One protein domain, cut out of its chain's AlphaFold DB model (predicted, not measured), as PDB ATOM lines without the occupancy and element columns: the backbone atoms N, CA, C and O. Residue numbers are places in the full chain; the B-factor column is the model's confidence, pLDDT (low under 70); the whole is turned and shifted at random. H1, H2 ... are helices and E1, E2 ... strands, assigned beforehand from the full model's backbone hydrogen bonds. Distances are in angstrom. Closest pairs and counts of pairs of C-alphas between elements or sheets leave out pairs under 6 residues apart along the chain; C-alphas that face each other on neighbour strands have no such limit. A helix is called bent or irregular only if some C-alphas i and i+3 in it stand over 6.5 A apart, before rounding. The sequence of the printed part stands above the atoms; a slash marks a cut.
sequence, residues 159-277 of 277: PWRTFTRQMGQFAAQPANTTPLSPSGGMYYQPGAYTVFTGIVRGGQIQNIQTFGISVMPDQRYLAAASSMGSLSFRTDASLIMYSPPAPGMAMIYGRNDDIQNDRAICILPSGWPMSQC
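Overview. This is residues 159 to 277 of the 277 residues of an uncharacterized protein of Roseovarius sp. JS7-11 (UniProt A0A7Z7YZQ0). Two sheets lie face to face as a sandwich, a strongly twisted one of four strands, E1, E7, E2 and E3, over a smaller one of three, E5, E4 and E6. A long loop, residues 164 to 190, runs past the edge strand E6 of the smaller sheet, with residues 178 to 179 paired to it, and the short helix H1 sits by that sheet. The printed part has 119 residues, with seven named strands and one named helix in the order E1 E2 E3 E4 E5 H1 E6 E7, mostly strand by class. The larger sheet, in the order E1, E7, E2, E3, is antiparallel throughout; the smaller, E5, E4, E6, is mixed. It is compact, with a radius of gyration of the C-alphas of 13.5 A and spans of 41 by 34 by 24 A.

Arrangement. E1, residues 159 to 163, is an edge strand and the antiparallel neighbour of E7, residues 262 to 269, with N 163 and O 263 2.7 A apart, within hydrogen-bond range. E7 is antiparallel to E2, residues 191 to 201, with N 196 and O 266 at 2.8 A. E2 and E3, residues 204 to 215, form a hairpin, with N 195 and O 211 at 2.8 A; E3 bends by 77 degrees at residue 207. In the other sheet E4, residues 220 to 226, forms a hairpin with E5, residues 230 to 235, with N 224 and O 232 at 2.9 A. E4 is parallel to E6, residues 251 to 256, at 20 degrees, with N 223 and O 253 at 2.8 A. Between the two sheets, whose strands stand at 30 degrees, the closest C-alphas of E6 and E7 are those of Asn 256 and Arg 263, 6.5 A apart. H1, residues 237 to 241, is on the smaller sheet at a height of 8.4 A, only just over E4, on which 3 of its 5 C-alphas fall. H1 is only just irregular, with C-alphas 238 and 241 6.6 A apart; 0 of 1 O i to N i+4 pairs and 1 of 2 O i to N i+3 pairs are within hydrogen-bond range.

Along the chain. E1 begins at C-alpha 159, (-33.998, 122.297, 36.032). E2 spans 31.8 A and E3 28.5 A, ending at C-alpha 215, (-36.631, 105.175, 34.296). E4 measures 19.1 A, E6 17.1 A and E7 24.1 A, with E7 ending at C-alpha 269, (-33.804, 112.147, 41.376).

Size, cuts and confidence. The C-alphas farthest apart, of Gly 202 and Pro 247, are 40.9 A apart. The printed part has no cut and ends at Cys 277, the chain's last residue. The link E1 to E2 is long, with 27 residues. The mean pLDDT of the printed part is 86.3; residues 167 to 169, 171 to 175 and 184 are under 70.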
ATOM      1  N   PRO A 159     -33.386 121.140  35.389       91.00
ATOM      2  CA  PRO A 159     -33.998 122.297  36.032       91.00
ATOM      3  C   PRO A 159     -35.303 122.687  35.333       91.00
ATOM      4  O   PRO A 159     -35.639 122.165  34.267       91.00
ATOM      5  N   TRP A 160     -36.032 123.642  35.909       89.88
ATOM      6  CA  TRP A 160     -37.218 124.189  35.262       89.88
ATOM      7  C   TRP A 160     -36.915 124.682  33.849       89.88
ATOM      8  O   TRP A 160     -36.146 125.620  33.648       89.88
ATOM      9  N   ARG A 161     -37.597 124.094  32.866       89.00
ATOM     10  CA  ARG A 161     -37.682 124.653  31.517       89.00
ATOM     11  C   ARG A 161     -39.119 124.865  31.106       89.00
ATOM     12  O   ARG A 161     -39.992 124.065  31.441       89.00
ATOM     13  N   THR A 162     -39.347 125.953  30.380       90.06
ATOM     14  CA  THR A 162     -40.664 126.340  29.881       90.06
ATOM     15  C   THR A 162     -40.869 125.868  28.446       90.06
ATOM     16  O   THR A 162     -40.032 126.059  27.568       90.06
ATOM     17  N   PHE A 163     -42.037 125.292  28.216       87.62
ATOM     18  CA  PHE A 163     -42.567 124.842  26.946       87.62
ATOM     19  C   PHE A 163     -43.788 125.702  26.656       87.62
ATOM     20  O   PHE A 163     -44.749 125.731  27.427       87.62
ATOM     21  N   THR A 164     -43.740 126.446  25.564       87.19
ATOM     22  CA  THR A 164     -44.840 127.314  25.161       87.19
ATOM     23  C   THR A 164     -46.028 126.479  24.688       87.19
ATOM     24  O   THR A 164     -45.889 125.317  24.307       87.19
ATOM     25  N   ARG A 165     -47.221 127.063  24.689       83.31
ATOM     26  CA  ARG A 165     -48.437 126.471  24.105       83.31
ATOM     27  C   ARG A 165     -48.443 126.449  22.575       83.31
ATOM     28  O   ARG A 165     -49.397 125.973  21.962       83.31
ATOM     29  N   GLN A 166     -47.435 127.039  21.929       78.25
ATOM     30  CA  GLN A 166     -47.367 127.067  20.475       78.25
ATOM     31  C   GLN A 166     -47.040 125.662  19.967       78.25
ATOM     32  O   GLN A 166     -45.914 125.193  20.100       78.25
ATOM     33  N   MET A 167     -48.013 125.011  19.320       59.97
ATOM     34  CA  MET A 167     -47.842 123.665  18.748       59.97
ATOM     35  C   MET A 167     -46.672 123.585  17.749       59.97
ATOM     36  O   MET A 167     -46.132 122.509  17.513       59.97
ATOM     37  N   GLY A 168     -46.267 124.726  17.180       61.50
ATOM     38  CA  GLY A 168     -45.138 124.841  16.263       61.50
ATOM     39  C   GLY A 168     -43.759 124.956  16.917       61.50
ATOM     40  O   GLY A 168     -42.773 124.917  16.188       61.50
ATOM     41  N   GLN A 169     -43.654 125.075  18.248       68.00
ATOM     42  CA  GLN A 169     -42.370 125.282  18.939       68.00
ATOM     43  C   GLN A 169     -41.335 124.202  18.589       68.00
ATOM     44  O   GLN A 169     -40.141 124.477  18.528       68.00
ATOM     45  N   PHE A 170     -41.807 122.988  18.311       72.88
ATOM     46  CA  PHE A 170     -40.976 121.846  17.944       72.88
ATOM     47  C   PHE A 170     -41.364 121.260  16.586       72.88
ATOM     48  O   PHE A 170     -41.088 120.095  16.339       72.88
ATOM     49  N   ALA A 171     -41.989 122.038  15.694       67.94
ATOM     50  CA  ALA A 171     -42.430 121.538  14.384       67.94
ATOM     51  C   ALA A 171     -41.279 121.001  13.512       67.94
ATOM     52  O   ALA A 171     -41.505 120.168  12.640       67.94
ATOM     53  N   ALA A 172     -40.052 121.472  13.750       67.19
ATOM     54  CA  ALA A 172     -38.846 120.978  13.088       67.19
ATOM     55  C   ALA A 172     -38.260 119.710  13.742       67.19
ATOM     56  O   ALA A 172     -37.328 119.122  13.200       67.19
ATOM     57  N   GLN A 173     -38.772 119.296  14.905       69.00
ATOM     58  CA  GLN A 173     -38.257 118.168  15.674       69.00
ATOM     59  C   GLN A 173     -39.142 116.925  15.502       69.00
ATOM     60  O   GLN A 173     -40.375 117.031  15.479       69.00
ATOM     61  N   PRO A 174     -38.552 115.719  15.452       65.38
ATOM     62  CA  PRO A 174     -39.320 114.484  15.438       65.38
ATOM     63  C   PRO A 174     -40.327 114.404  16.600       65.38
ATOM     64  O   PRO A 174     -40.034 114.723  17.760       65.38
ATOM     65  N   ALA A 175     -41.548 113.978  16.270       67.31
ATOM     66  CA  ALA A 175     -42.682 113.854  17.190       67.31
ATOM     67  C   ALA A 175     -43.141 115.161  17.886       67.31
ATOM     68  O   ALA A 175     -43.959 115.099  18.813       67.31
ATOM     69  N   ASN A 176     -42.665 116.332  17.437       78.88
ATOM     70  CA  ASN A 176     -42.868 117.630  18.091       78.88
ATOM     71  C   ASN A 176     -42.404 117.623  19.556       78.88
ATOM     72  O   ASN A 176     -43.087 118.137  20.442       78.88
ATOM     73  N   THR A 177     -41.271 116.978  19.819       83.69
ATOM     74  CA  THR A 177     -40.696 116.825  21.160       83.69
ATOM     75  C   THR A 177     -39.313 117.462  21.215       83.69
ATOM     76  O   THR A 177     -38.695 117.689  20.182       83.69
ATOM     77  N   THR A 178     -38.818 117.748  22.413       86.69
ATOM     78  CA  THR A 178     -37.435 118.201  22.622       86.69
ATOM     79  C   THR A 178     -36.770 117.352  23.698       86.69
ATOM     80  O   THR A 178     -37.442 116.988  24.665       86.69
ATOM     81  N   PRO A 179     -35.475 117.027  23.584       88.69
ATOM     82  CA  PRO A 179     -34.766 116.335  24.651       88.69
ATOM     83  C   PRO A 179     -34.772 117.171  25.939       88.69
ATOM     84  O   PRO A 179     -34.572 118.387  25.922       88.69
ATOM     85  N   LEU A 180     -35.021 116.504  27.065       90.69
ATOM     86  CA  LEU A 180     -34.895 117.062  28.407       90.69
ATOM     87  C   LEU A 180     -33.511 116.708  28.936       90.69
ATOM     88  O   LEU A 180     -33.358 115.797  29.732       90.69
ATOM     89  N   SER A 181     -32.477 117.366  28.425       88.25
ATOM     90  CA  SER A 181     -31.093 117.008  28.739       88.25
ATOM     91  C   SER A 181     -30.729 117.407  30.173       88.25
ATOM     92  O   SER A 181     -30.750 118.607  30.470       88.25
ATOM     93  N   PRO A 182     -30.437 116.453  31.076       85.31
ATOM     94  CA  PRO A 182     -30.067 116.772  32.448       85.31
ATOM     95  C   PRO A 182     -28.779 117.609  32.522       85.31
ATOM     96  O   PRO A 182     -27.965 117.642  31.602       85.31
ATOM     97  N   SER A 183     -28.555 118.287  33.643       73.44
ATOM     98  CA  SER A 183     -27.311 119.003  33.903       73.44
ATOM     99  C   SER A 183     -26.131 118.035  33.817       73.44
ATOM    100  O   SER A 183     -26.072 117.046  34.551       73.44
ATOM    101  N   GLY A 184     -25.197 118.319  32.912       66.56
ATOM    102  CA  GLY A 184     -24.020 117.482  32.684       66.56
ATOM    103  C   GLY A 184     -24.196 116.360  31.654       66.56
ATOM    104  O   GLY A 184     -23.314 115.510  31.568       66.56
ATOM    105  N   GLY A 185     -25.281 116.323  30.868       76.88
ATOM    106  CA  GLY A 185     -25.347 115.436  29.700       76.88
ATOM    107  C   GLY A 185     -26.731 115.256  29.076       76.88
ATOM    108  O   GLY A 185     -27.722 115.827  29.502       76.88
ATOM    109  N   MET A 186     -26.812 114.413  28.046       78.94
ATOM    110  CA  MET A 186     -28.070 114.113  27.338       78.94
ATOM    111  C   MET A 186     -28.874 112.961  27.961       78.94
ATOM    112  O   MET A 186     -30.009 112.708  27.554       78.94
ATOM    113  N   TYR A 187     -28.288 112.229  28.911       88.69
ATOM    114  CA  TYR A 187     -28.780 110.918  29.324       88.69
ATOM    115  C   TYR A 187     -29.111 110.849  30.812       88.69
ATOM    116  O   TYR A 187     -28.385 111.372  31.653       88.69
ATOM    117  N   TYR A 188     -30.176 110.118  31.128       90.56
ATOM    118  CA  TYR A 188     -30.592 109.787  32.483       90.56
ATOM    119  C   TYR A 188     -30.054 108.428  32.903       90.56
ATOM    120  O   TYR A 188     -30.143 107.457  32.149       90.56
ATOM    121  N   GLN A 189     -29.544 108.339  34.129       90.56
ATOM    122  CA  GLN A 189     -29.249 107.047  34.739       90.56
ATOM    123  C   GLN A 189     -30.562 106.307  35.041       90.56
ATOM    124  O   GLN A 189     -31.541 106.956  35.424       90.56
ATOM    125  N   PRO A 190     -30.624 104.974  34.916       90.69
ATOM    126  CA  PRO A 190     -31.789 104.219  35.355       90.69
ATOM    127  C   PRO A 190     -32.056 104.418  36.848       90.69
ATOM    128  O   PRO A 190     -31.131 104.403  37.659       90.69
ATOM    129  N   GLY A 191     -33.320 104.586  37.224       91.38
ATOM    130  CA  GLY A 191     -33.687 104.831  38.615       91.38
ATOM    131  C   GLY A 191     -35.033 105.520  38.789       91.38
ATOM    132  O   GLY A 191     -35.784 105.735  37.839       91.38
ATOM    133  N   ALA A 192     -35.338 105.858  40.041       92.31
ATOM    134  CA  ALA A 192     -36.547 106.584  40.398       92.31
ATOM    135  C   ALA A 192     -36.314 108.097  40.328       92.31
ATOM    136  O   ALA A 192     -35.368 108.613  40.925       92.31
ATOM    137  N   TYR A 193     -37.226 108.809  39.670       94.69
ATOM    138  CA  TYR A 193     -37.208 110.264  39.542       94.69
ATOM    139  C   TYR A 193     -38.543 110.861  39.976       94.69
ATOM    140  O   TYR A 193     -39.589 110.212  39.939       94.69
ATOM    141  N   THR A 194     -38.496 112.123  40.380       94.94
ATOM    142  CA  THR A 194     -39.664 112.962  40.614       94.94
ATOM    143  C   THR A 194     -39.732 114.013  39.516       94.94
ATOM    144  O   THR A 194     -38.799 114.792  39.335       94.94
ATOM    145  N   VAL A 195     -40.838 114.030  38.779       94.75
ATOM    146  CA  VAL A 195     -41.126 115.046  37.768       94.75
ATOM    147  C   VAL A 195     -42.082 116.064  38.357       94.75
ATOM    148  O   VAL A 195     -43.169 115.714  38.823       94.75
ATOM    149  N   PHE A 196     -41.693 117.326  38.289       93.88
ATOM    150  CA  PHE A 196     -42.552 118.452  38.602       93.88
ATOM    151  C   PHE A 196     -43.023 119.081  37.299       93.88
ATOM    152  O   PHE A 196     -42.238 119.300  36.378       93.88
ATOM    153  N   THR A 197     -44.309 119.397  37.215       94.00
ATOM    154  CA  THR A 197     -44.849 120.212  36.126       94.00
ATOM    155  C   THR A 197     -45.730 121.308  36.684       94.00
ATOM    156  O   THR A 197     -46.429 121.101  37.668       94.00
ATOM    157  N   GLY A 198     -45.694 122.478  36.060       91.94
ATOM    158  CA  GLY A 198     -46.536 123.605  36.432       91.94
ATOM    159  C   GLY A 198     -47.021 124.370  35.212       91.94
ATOM    160  O   GLY A 198     -46.614 124.100  34.078       91.94
ATOM    161  N   ILE A 199     -47.908 125.320  35.461       93.12
ATOM    162  CA  ILE A 199     -48.427 126.270  34.484       93.12
ATOM    163  C   ILE A 199     -47.634 127.570  34.605       93.12
ATOM    164  O   ILE A 199     -47.486 128.095  35.707       93.12
ATOM    165  N   VAL A 200     -47.157 128.117  33.489       91.94
ATOM    166  CA  VAL A 200     -46.432 129.393  33.472       91.94
ATOM    167  C   VAL A 200     -47.407 130.540  33.204       91.94
ATOM    168  O   VAL A 200     -48.078 130.575  32.174       91.94
ATOM    169  N   ARG A 201     -47.506 131.489  34.143       90.88
ATOM    170  CA  ARG A 201     -48.337 132.702  34.035       90.88
ATOM    171  C   ARG A 201     -47.571 133.908  34.554       90.88
ATOM    172  O   ARG A 201     -47.110 133.903  35.689       90.88
ATOM    173  N   GLY A 202     -47.435 134.940  33.722       88.12
ATOM    174  CA  GLY A 202     -46.718 136.165  34.100       88.12
ATOM    175  C   GLY A 202     -45.261 135.916  34.510       88.12
ATOM    176  O   GLY A 202     -44.772 136.566  35.425       88.12
ATOM    177  N   GLY A 203     -44.599 134.930  33.892       85.44
ATOM    178  CA  GLY A 203     -43.226 134.532  34.227       85.44
ATOM    179  C   GLY A 203     -43.085 133.684  35.497       85.44
ATOM    180  O   GLY A 203     -41.974 133.301  35.840       85.44
ATOM    181  N   GLN A 204     -44.182 133.358  36.188       90.06
ATOM    182  CA  GLN A 204     -44.166 132.514  37.384       90.06
ATOM    183  C   GLN A 204     -44.736 131.125  37.100       90.06
ATOM    184  O   GLN A 204     -45.706 130.982  36.353       90.06
ATOM    185  N   ILE A 205     -44.162 130.107  37.745       91.62
ATOM    186  CA  ILE A 205     -44.653 128.728  37.700       91.62
ATOM    187  C   ILE A 205     -45.680 128.544  38.824       91.62
ATOM    188  O   ILE A 205     -45.376 128.732  39.999       91.62
ATOM    189  N   GLN A 206     -46.906 128.192  38.457       92.06
ATOM    190  CA  GLN A 206     -48.052 128.018  39.352       92.06
ATOM    191  C   GLN A 206     -48.678 126.633  39.153       92.06
ATOM    192  O   GLN A 206     -48.385 125.950  38.172       92.06
ATOM    193  N   ASN A 207     -49.566 126.218  40.065       91.31
ATOM    194  CA  ASN A 207     -50.236 124.910  40.025       91.31
ATOM    195  C   ASN A 207     -49.252 123.748  39.811       91.31
ATOM    196  O   ASN A 207     -49.430 122.929  38.910       91.31
ATOM    197  N   ILE A 208     -48.190 123.714  40.619       92.44
ATOM    198  CA  ILE A 208     -47.167 122.677  40.511       92.44
ATOM    199  C   ILE A 208     -47.755 121.333  40.938       92.44
ATOM    200  O   ILE A 208     -48.389 121.211  41.987       92.44
ATOM    201  N   GLN A 209     -47.518 120.324  40.116       91.94
ATOM    202  CA  GLN A 209     -47.920 118.947  40.322       91.94
ATOM    203  C   GLN A 209     -46.701 118.042  40.263       91.94
ATOM    204  O   GLN A 209     -45.754 118.299  39.518       91.94
ATOM    205  N   THR A 210     -46.760 116.964  41.038       92.94
ATOM    206  CA  THR A 210     -45.624 116.086  41.302       92.94
ATOM    207  C   THR A 210     -45.957 114.664  40.883       92.94
ATOM    208  O   THR A 210     -47.002 114.131  41.253       92.94
ATOM    209  N   PHE A 211     -45.046 114.039  40.141       92.94
ATOM    210  CA  PHE A 211     -45.207 112.698  39.594       92.94
ATOM    211  C   PHE A 211     -43.962 111.865  39.895       92.94
ATOM    212  O   PHE A 211     -42.852 112.254  39.542       92.94
ATOM    213  N   GLY A 212     -44.135 110.710  40.534       92.94
ATOM    214  CA  GLY A 212     -43.064 109.724  40.676       92.94
ATOM    215  C   GLY A 212     -42.981 108.851  39.427       92.94
ATOM    216  O   GLY A 212     -43.997 108.313  38.988       92.94
ATOM    217  N   ILE A 213     -41.784 108.698  38.866       93.69
ATOM    218  CA  ILE A 213     -41.528 107.859  37.691       93.69
ATOM    219  C   ILE A 213     -40.353 106.915  37.948       93.69
ATOM    220  O   ILE A 213     -39.480 107.191  38.770       93.69
ATOM    221  N   SER A 214     -40.319 105.810  37.207       92.56
ATOM    222  CA  SER A 214     -39.166 104.914  37.142       92.56
ATOM    223  C   SER A 214     -38.645 104.879  35.712       92.56
ATOM    224  O   SER A 214     -39.412 104.680  34.767       92.56
ATOM    225  N   VAL A 215     -37.347 105.105  35.565       92.88
ATOM    226  CA  VAL A 215     -36.631 105.175  34.296       92.88
ATOM    227  C   VAL A 215     -35.777 103.918  34.174       92.88
ATOM    228  O   VAL A 215     -34.967 103.620  35.050       92.88
ATOM    229  N   MET A 216     -35.978 103.165  33.099       90.38
ATOM    230  CA  MET A 216     -35.265 101.924  32.794       90.38
ATOM    231  C   MET A 216     -34.141 102.183  31.780       90.38
ATOM    232  O   MET A 216     -34.263 103.121  30.987       90.38
ATOM    233  N   PRO A 217     -33.067 101.371  31.780       91.25
ATOM    234  CA  PRO A 217     -31.989 101.504  30.803       91.25
ATOM    235  C   PRO A 217     -32.480 101.235  29.381       91.25
ATOM    236  O   PRO A 217     -33.440 100.494  29.167       91.25
ATOM    237  N   ASP A 218     -31.787 101.827  28.416       89.38
ATOM    238  CA  ASP A 218     -31.984 101.658  26.978       89.38
ATOM    239  C   ASP A 218     -33.391 102.051  26.489       89.38
ATOM    240  O   ASP A 218     -33.854 101.619  25.433       89.38
ATOM    241  N   GLN A 219     -34.085 102.897  27.258       90.12
ATOM    242  CA  GLN A 219     -35.432 103.375  26.954       90.12
ATOM    243  C   GLN A 219     -35.466 104.863  26.607       90.12
ATOM    244  O   GLN A 219     -34.650 105.673  27.056       90.12
ATOM    245  N   ARG A 220     -36.479 105.228  25.817       91.00
ATOM    246  CA  ARG A 220     -36.822 106.614  25.488       91.00
ATOM    247  C   ARG A 220     -38.208 106.914  26.026       91.00
ATOM    248  O   ARG A 220     -39.155 106.183  25.734       91.00
ATOM    249  N   TYR A 221     -38.324 107.992  26.781       93.81
ATOM    250  CA  TYR A 221     -39.565 108.394  27.417       93.81
ATOM    251  C   TYR A 221     -40.063 109.713  26.853       93.81
ATOM    252  O   TYR A 221     -39.282 110.631  26.624       93.81
ATOM    253  N   LEU A 222     -41.376 109.817  26.681       93.31
ATOM    254  CA  LEU A 222     -42.072 111.062  26.414       93.31
ATOM    255  C   LEU A 222     -42.752 111.535  27.700       93.31
ATOM    256  O   LEU A 222     -43.612 110.838  28.237       93.31
ATOM    257  N   ALA A 223     -42.380 112.728  28.152       93.25
ATOM    258  CA  ALA A 223     -43.009 113.505  29.206       93.25
ATOM    259  C   ALA A 223     -43.895 114.588  28.566       93.25
ATOM    260  O   ALA A 223     -43.429 115.672  28.211       93.25
ATOM    261  N   ALA A 224     -45.179 114.282  28.388       90.94
ATOM    262  CA  ALA A 224     -46.146 115.190  27.777       90.94
ATOM    263  C   ALA A 224     -47.031 115.850  28.845       90.94
ATOM    264  O   ALA A 224     -47.792 115.172  29.542       90.94
ATOM    265  N   ALA A 225     -46.931 117.173  28.976       89.50
ATOM    266  CA  ALA A 225     -47.726 117.964  29.913       89.50
ATOM    267  C   ALA A 225     -49.065 118.373  29.272       89.50
ATOM    268  O   ALA A 225     -49.064 119.054  28.252       89.50
ATOM    269  N   SER A 226     -50.203 117.966  29.848       86.06
ATOM    270  CA  SER A 226     -51.543 118.180  29.266       86.06
ATOM    271  C   SER A 226     -52.345 119.278  29.968       86.06
ATOM    272  O   SER A 226     -52.165 119.505  31.165       86.06
ATOM    273  N   SER A 227     -53.319 119.877  29.282       78.00
ATOM    274  CA  SER A 227     -54.180 120.954  29.815       78.00
ATOM    275  C   SER A 227     -54.950 120.633  31.101       78.00
ATOM    276  O   SER A 227     -55.347 121.548  31.819       78.00
ATOM    277  N   MET A 228     -55.124 119.357  31.451       73.06
ATOM    278  CA  MET A 228     -55.770 118.947  32.704       73.06
ATOM    279  C   MET A 228     -54.821 118.954  33.914       73.06
ATOM    280  O   MET A 228     -55.202 118.511  34.996       73.06
ATOM    281  N   GLY A 229     -53.571 119.391  33.737       70.50
ATOM    282  CA  GLY A 229     -52.540 119.200  34.753       70.50
ATOM    283  C   GLY A 229     -52.196 117.716  34.934       70.50
ATOM    284  O   GLY A 229     -51.889 117.252  36.024       70.50
ATOM    285  N   SER A 230     -52.309 116.899  33.890       81.44
ATOM    286  CA  SER A 230     -51.723 115.560  33.935       81.44
ATOM    287  C   SER A 230     -50.392 115.569  33.203       81.44
ATOM    288  O   SER A 230     -50.217 116.268  32.201       81.44
ATOM    289  N   LEU A 231     -49.443 114.795  33.720       87.75
ATOM    290  CA  LEU A 231     -48.254 114.406  32.986       87.75
ATOM    291  C   LEU A 231     -48.492 113.000  32.439       87.75
ATOM    292  O   LEU A 231     -48.725 112.066  33.207       87.75
ATOM    293  N   SER A 232     -48.423 112.838  31.122       89.31
ATOM    294  CA  SER A 232     -48.289 111.510  30.535       89.31
ATOM    295  C   SER A 232     -46.809 111.183  30.419       89.31
ATOM    296  O   SER A 232     -46.078 111.896  29.735       89.31
ATOM    297  N   PHE A 233     -46.381 110.118  31.095       89.62
ATOM    298  CA  PHE A 233     -45.019 109.606  31.027       89.62
ATOM    299  C   PHE A 233     -45.047 108.181  30.487       89.62
ATOM    300  O   PHE A 233     -45.622 107.289  31.113       89.62
ATOM    301  N   ARG A 234     -44.489 107.968  29.297       89.75
ATOM    302  CA  ARG A 234     -44.555 106.674  28.608       89.75
ATOM    303  C   ARG A 234     -43.388 106.491  27.656       89.75
ATOM    304  O   ARG A 234     -42.840 107.468  27.156       89.75
ATOM    305  N   THR A 235     -43.055 105.245  27.358       87.50
ATOM    306  CA  THR A 235     -42.251 104.928  26.177       87.50
ATOM    307  C   THR A 235     -43.094 105.190  24.934       87.50
ATOM    308  O   THR A 235     -44.247 104.759  24.878       87.50
ATOM    309  N   ASP A 236     -42.552 105.904  23.954       78.38
ATOM    310  CA  ASP A 236     -43.299 106.284  22.757       78.38
ATOM    311  C   ASP A 236     -42.537 105.850  21.502       78.38
ATOM    312  O   ASP A 236     -41.364 106.177  21.324       78.38
ATOM    313  N   ALA A 237     -43.210 105.091  20.634       75.38
ATOM    314  CA  ALA A 237     -42.618 104.567  19.409       75.38
ATOM    315  C   ALA A 237     -42.236 105.683  18.427       75.38
ATOM    316  O   ALA A 237     -41.308 105.508  17.644       75.38
ATOM    317  N   SER A 238     -42.892 106.848  18.488       75.75
ATOM    318  CA  SER A 238     -42.527 108.007  17.663       75.75
ATOM    319  C   SER A 238     -41.132 108.548  17.989       75.75
ATOM    320  O   SER A 238     -40.486 109.148  17.131       75.75
ATOM    321  N   LEU A 239     -40.617 108.263  19.189       80.56
ATOM    322  CA  LEU A 239     -39.266 108.645  19.573       80.56
ATOM    323  C   LEU A 239     -38.200 107.799  18.890       80.56
ATOM    324  O   LEU A 239     -37.035 108.161  19.012       80.56
ATOM    325  N   ILE A 240     -38.549 106.717  18.175       77.12
ATOM    326  CA  ILE A 240     -37.588 105.847  17.474       77.12
ATOM    327  C   ILE A 240     -36.733 106.611  16.453       77.12
ATOM    328  O   ILE A 240     -35.606 106.206  16.186       77.12
ATOM    329  N   MET A 241     -37.236 107.744  15.953       74.81
ATOM    330  CA  MET A 241     -36.532 108.618  15.010       74.81
ATOM    331  C   MET A 241     -35.288 109.290  15.602       74.81
ATOM    332  O   MET A 241     -34.424 109.723  14.849       74.81
ATOM    333  N   TYR A 242     -35.185 109.382  16.930       80.88
ATOM    334  CA  TYR A 242     -33.980 109.879  17.587       80.88
ATOM    335  C   TYR A 242     -32.872 108.816  17.641       80.88
ATOM    336  O   TYR A 242     -33.115 107.618  17.456       80.88
ATOM    337  N   SER A 243     -31.646 109.229  17.951       81.56
ATOM    338  CA  SER A 243     -30.573 108.284  18.269       81.56
ATOM    339  C   SER A 243     -30.913 107.479  19.532       81.56
ATOM    340  O   SER A 243     -31.613 107.975  20.424       81.56
ATOM    341  N   PRO A 244     -30.474 106.210  19.622       81.75
ATOM    342  CA  PRO A 244     -30.635 105.430  20.842       81.75
ATOM    343  C   PRO A 244     -29.904 106.085  22.016       81.75
ATOM    344  O   PRO A 244     -28.890 106.755  21.806       81.75
ATOM    345  N   PRO A 245     -30.423 105.918  23.245       86.38
ATOM    346  CA  PRO A 245     -29.675 106.308  24.429       86.38
ATOM    347  C   PRO A 245     -28.330 105.569  24.471       86.38
ATOM    348  O   PRO A 245     -28.193 104.485  23.898       86.38
ATOM    349  N   ALA A 246     -27.345 106.146  25.164       83.62
ATOM    350  CA  ALA A 246     -26.105 105.434  25.457       83.62
ATOM    351  C   ALA A 246     -26.409 104.105  26.186       83.62
ATOM    352  O   ALA A 246     -27.367 104.066  26.965       83.62
ATOM    353  N   PRO A 247     -25.614 103.037  25.971       87.19
ATOM    354  CA  PRO A 247     -25.862 101.739  26.594       87.19
ATOM    355  C   PRO A 247     -26.027 101.842  28.113       87.19
ATOM    356  O   PRO A 247     -25.181 102.415  28.801       87.19
ATOM    357  N   GLY A 248     -27.117 101.286  28.636       87.88
ATOM    358  CA  GLY A 248     -27.442 101.320  30.061       87.88
ATOM    359  C   GLY A 248     -28.035 102.643  30.552       87.88
ATOM    360  O   GLY A 248     -28.296 102.775  31.745       87.88
ATOM    361  N   MET A 249     -28.280 103.609  29.666       90.88
ATOM    362  CA  MET A 249     -28.845 104.916  29.997       90.88
ATOM    363  C   MET A 249     -30.221 105.105  29.360       90.88
ATOM    364  O   MET A 249     -30.643 104.337  28.501       90.88
ATOM    365  N   ALA A 250     -30.936 106.147  29.765       90.88
ATOM    366  CA  ALA A 250     -32.229 106.511  29.204       90.88
ATOM    367  C   ALA A 250     -32.226 107.937  28.654       90.88
ATOM    368  O   ALA A 250     -31.385 108.761  29.010       90.88
ATOM    369  N   MET A 251     -33.209 108.253  27.818       92.69
ATOM    370  CA  MET A 251     -33.480 109.623  27.382       92.69
ATOM    371  C   MET A 251     -34.924 109.987  27.678       92.69
ATOM    372  O   MET A 251     -35.830 109.169  27.504       92.69
ATOM    373  N   ILE A 252     -35.139 111.230  28.094       93.44
ATOM    374  CA  ILE A 252     -36.472 111.778  28.312       93.44
ATOM    375  C   ILE A 252     -36.651 112.952  27.359       93.44
ATOM    376  O   ILE A 252     -35.780 113.807  27.240       93.44
ATOM    377  N   TYR A 253     -37.788 112.978  26.681       92.88
ATOM    378  CA  TYR A 253     -38.200 114.022  25.759       92.88
ATOM    379  C   TYR A 253     -39.448 114.695  26.310       92.88
ATOM    380  O   TYR A 253     -40.335 114.028  26.836       92.88
ATOM    381  N   GLY A 254     -39.525 116.014  26.203       91.56
ATOM    382  CA  GLY A 254     -40.640 116.811  26.680       91.56
ATOM    383  C   GLY A 254     -41.499 117.313  25.539       91.56
ATOM    384  O   GLY A 254     -41.009 117.592  24.442       91.56
ATOM    385  N   ARG A 255     -42.787 117.467  25.830       89.38
ATOM    386  CA  ARG A 255     -43.735 118.156  24.958       89.38
ATOM    387  C   ARG A 255     -44.805 118.854  25.779       89.38
ATOM    388  O   ARG A 255     -45.225 118.352  26.824       89.38
ATOM    389  N   ASN A 256     -45.265 119.992  25.274       90.31
ATOM    390  CA  ASN A 256     -46.461 120.637  25.784       90.31
ATOM    391  C   ASN A 256     -47.676 120.255  24.928       90.31
ATOM    392  O   ASN A 256     -47.778 120.679  23.780       90.31
ATOM    393  N   ASP A 257     -48.585 119.470  25.501       89.12
ATOM    394  CA  ASP A 257     -49.886 119.135  24.909       89.12
ATOM    395  C   ASP A 257     -50.995 120.085  25.414       89.12
ATOM    396  O   ASP A 257     -52.157 119.971  25.017       89.12
ATOM    397  N   ASP A 258     -50.664 121.029  26.300       87.75
ATOM    398  CA  ASP A 258     -51.560 122.087  26.756       87.75
ATOM    399  C   ASP A 258     -51.625 123.222  25.721       87.75
ATOM    400  O   ASP A 258     -50.709 124.029  25.570       87.75
ATOM    401  N   ILE A 259     -52.753 123.302  25.018       86.00
ATOM    402  CA  ILE A 259     -53.023 124.359  24.033       86.00
ATOM    403  C   ILE A 259     -53.428 125.695  24.673       86.00
ATOM    404  O   ILE A 259     -53.506 126.715  23.988       86.00
ATOM    405  N   GLN A 260     -53.743 125.708  25.969       89.06
ATOM    406  CA  GLN A 260     -54.244 126.893  26.662       89.06
ATOM    407  C   GLN A 260     -53.124 127.625  27.398       89.06
ATOM    408  O   GLN A 260     -53.082 128.862  27.370       89.06
ATOM    409  N   ASN A 261     -52.212 126.878  28.021       90.62
ATOM    410  CA  ASN A 261     -51.172 127.433  28.874       90.62
ATOM    411  C   ASN A 261     -49.764 126.980  28.477       90.62
ATOM    412  O   ASN A 261     -49.540 125.847  28.054       90.62
ATOM    413  N   ASP A 262     -48.800 127.866  28.709       91.31
ATOM    414  CA  ASP A 262     -47.391 127.493  28.731       91.31
ATOM    415  C   ASP A 262     -47.128 126.607  29.957       91.31
ATOM    416  O   ASP A 262     -47.727 126.789  31.026       91.31
ATOM    417  N   ARG A 263     -46.236 125.632  29.811       90.44
ATOM    418  CA  ARG A 263     -45.938 124.626  30.831       90.44
ATOM    419  C   ARG A 263     -44.483 124.655  31.216       90.44
ATOM    420  O   ARG A 263     -43.631 124.936  30.391       90.44
ATOM    421  N   ALA A 264     -44.194 124.342  32.468       91.94
ATOM    422  CA  ALA A 264     -42.835 124.099  32.919       91.94
ATOM    423  C   ALA A 264     -42.678 122.634  33.322       91.94
ATOM    424  O   ALA A 264     -43.634 122.033  33.825       91.94
ATOM    425  N   ILE A 265     -41.494 122.067  33.092       94.12
ATOM    426  CA  ILE A 265     -41.114 120.726  33.554       94.12
ATOM    427  C   ILE A 265     -39.758 120.825  34.254       94.12
ATOM    428  O   ILE A 265     -38.858 121.494  33.751       94.12
ATOM    429  N   CYS A 266     -39.635 120.156  35.397       94.19
ATOM    430  CA  CYS A 266     -38.384 119.886  36.100       94.19
ATOM    431  C   CYS A 266     -38.334 118.394  36.456       94.19
ATOM    432  O   CYS A 266     -39.369 117.796  36.759       94.19
ATOM    433  N   ILE A 267     -37.151 117.781  36.423       95.25
ATOM    434  CA  ILE A 267     -36.955 116.360  36.738       95.25
ATOM    435  C   ILE A 267     -35.805 116.235  37.728       95.25
ATOM    436  O   ILE A 267     -34.671 116.562  37.399       95.25
ATOM    437  N   LEU A 268     -36.080 115.715  38.918       93.81
ATOM    438  CA  LEU A 268     -35.069 115.470  39.945       93.81
ATOM    439  C   LEU A 268     -34.984 113.974  40.265       93.81
ATOM    440  O   LEU A 268     -35.989 113.268  40.125       93.81
ATOM    441  N   PRO A 269     -33.842 113.461  40.745       93.06
ATOM    442  CA  PRO A 269     -33.804 112.147  41.376       93.06
ATOM    443  C   PRO A 269     -34.823 112.054  42.523       93.06
ATOM    444  O   PRO A 269     -35.105 113.035  43.217       93.06
ATOM    445  N   SER A 270     -35.409 110.875  42.731       92.06
ATOM    446  CA  SER A 270     -36.404 110.686  43.791       92.06
ATOM    447  C   SER A 270     -35.822 111.015  45.171       92.06
ATOM    448  O   SER A 270     -34.704 110.622  45.496       92.06
ATOM    449  N   GLY A 271     -36.588 111.750  45.983       86.38
ATOM    450  CA  GLY A 271     -36.181 112.208  47.316       86.38
ATOM    451  C   GLY A 271     -35.504 113.582  47.354       86.38
ATOM    452  O   GLY A 271     -35.307 114.117  48.442       86.38
ATOM    453  N   TRP A 272     -35.189 114.183  46.203       88.38
ATOM    454  CA  TRP A 272     -34.659 115.546  46.154       88.38
ATOM    455  C   TRP A 272     -35.771 116.587  46.364       88.38
ATOM    456  O   TRP A 272     -36.889 116.403  45.871       88.38
ATOM    457  N   PRO A 273     -35.499 117.688  47.090       87.06
ATOM    458  CA  PRO A 273     -36.501 118.717  47.322       87.06
ATOM    459  C   PRO A 273     -36.746 119.538  46.052       87.06
ATOM    460  O   PRO A 273     -35.815 119.847  45.313       87.06
ATOM    461  N   MET A 274     -37.996 119.963  45.845       86.81
ATOM    462  CA  MET A 274     -38.407 120.769  44.684       86.81
ATOM    463  C   MET A 274     -37.610 122.072  44.531       86.81
ATOM    464  O   MET A 274     -37.508 122.574  43.426       86.81
ATOM    465  N   SER A 275     -37.024 122.606  45.605       86.12
ATOM    466  CA  SER A 275     -36.172 123.804  45.573       86.12
ATOM    467  C   SER A 275     -34.829 123.619  44.848       86.12
ATOM    468  O   SER A 275     -34.027 124.544  44.836       86.12
ATOM    469  N   GLN A 276     -34.527 122.405  44.374       86.19
ATOM    470  CA  GLN A 276     -33.395 122.120  43.479       86.19
ATOM    471  C   GLN A 276     -33.779 122.267  42.000       86.19
ATOM    472  O   GLN A 276     -32.912 122.246  41.129       86.19
ATOM    473  N   CYS A 277     -35.078 122.395  41.730       86.19
ATOM    474  CA  CYS A 277     -35.565 123.114  40.573       86.19
ATOM    475  C   CYS A 277     -35.539 124.622  40.909       86.19
ATOM    476  O   CYS A 277     -35.339 125.403  39.963       86.19
TER     477      CYS A 277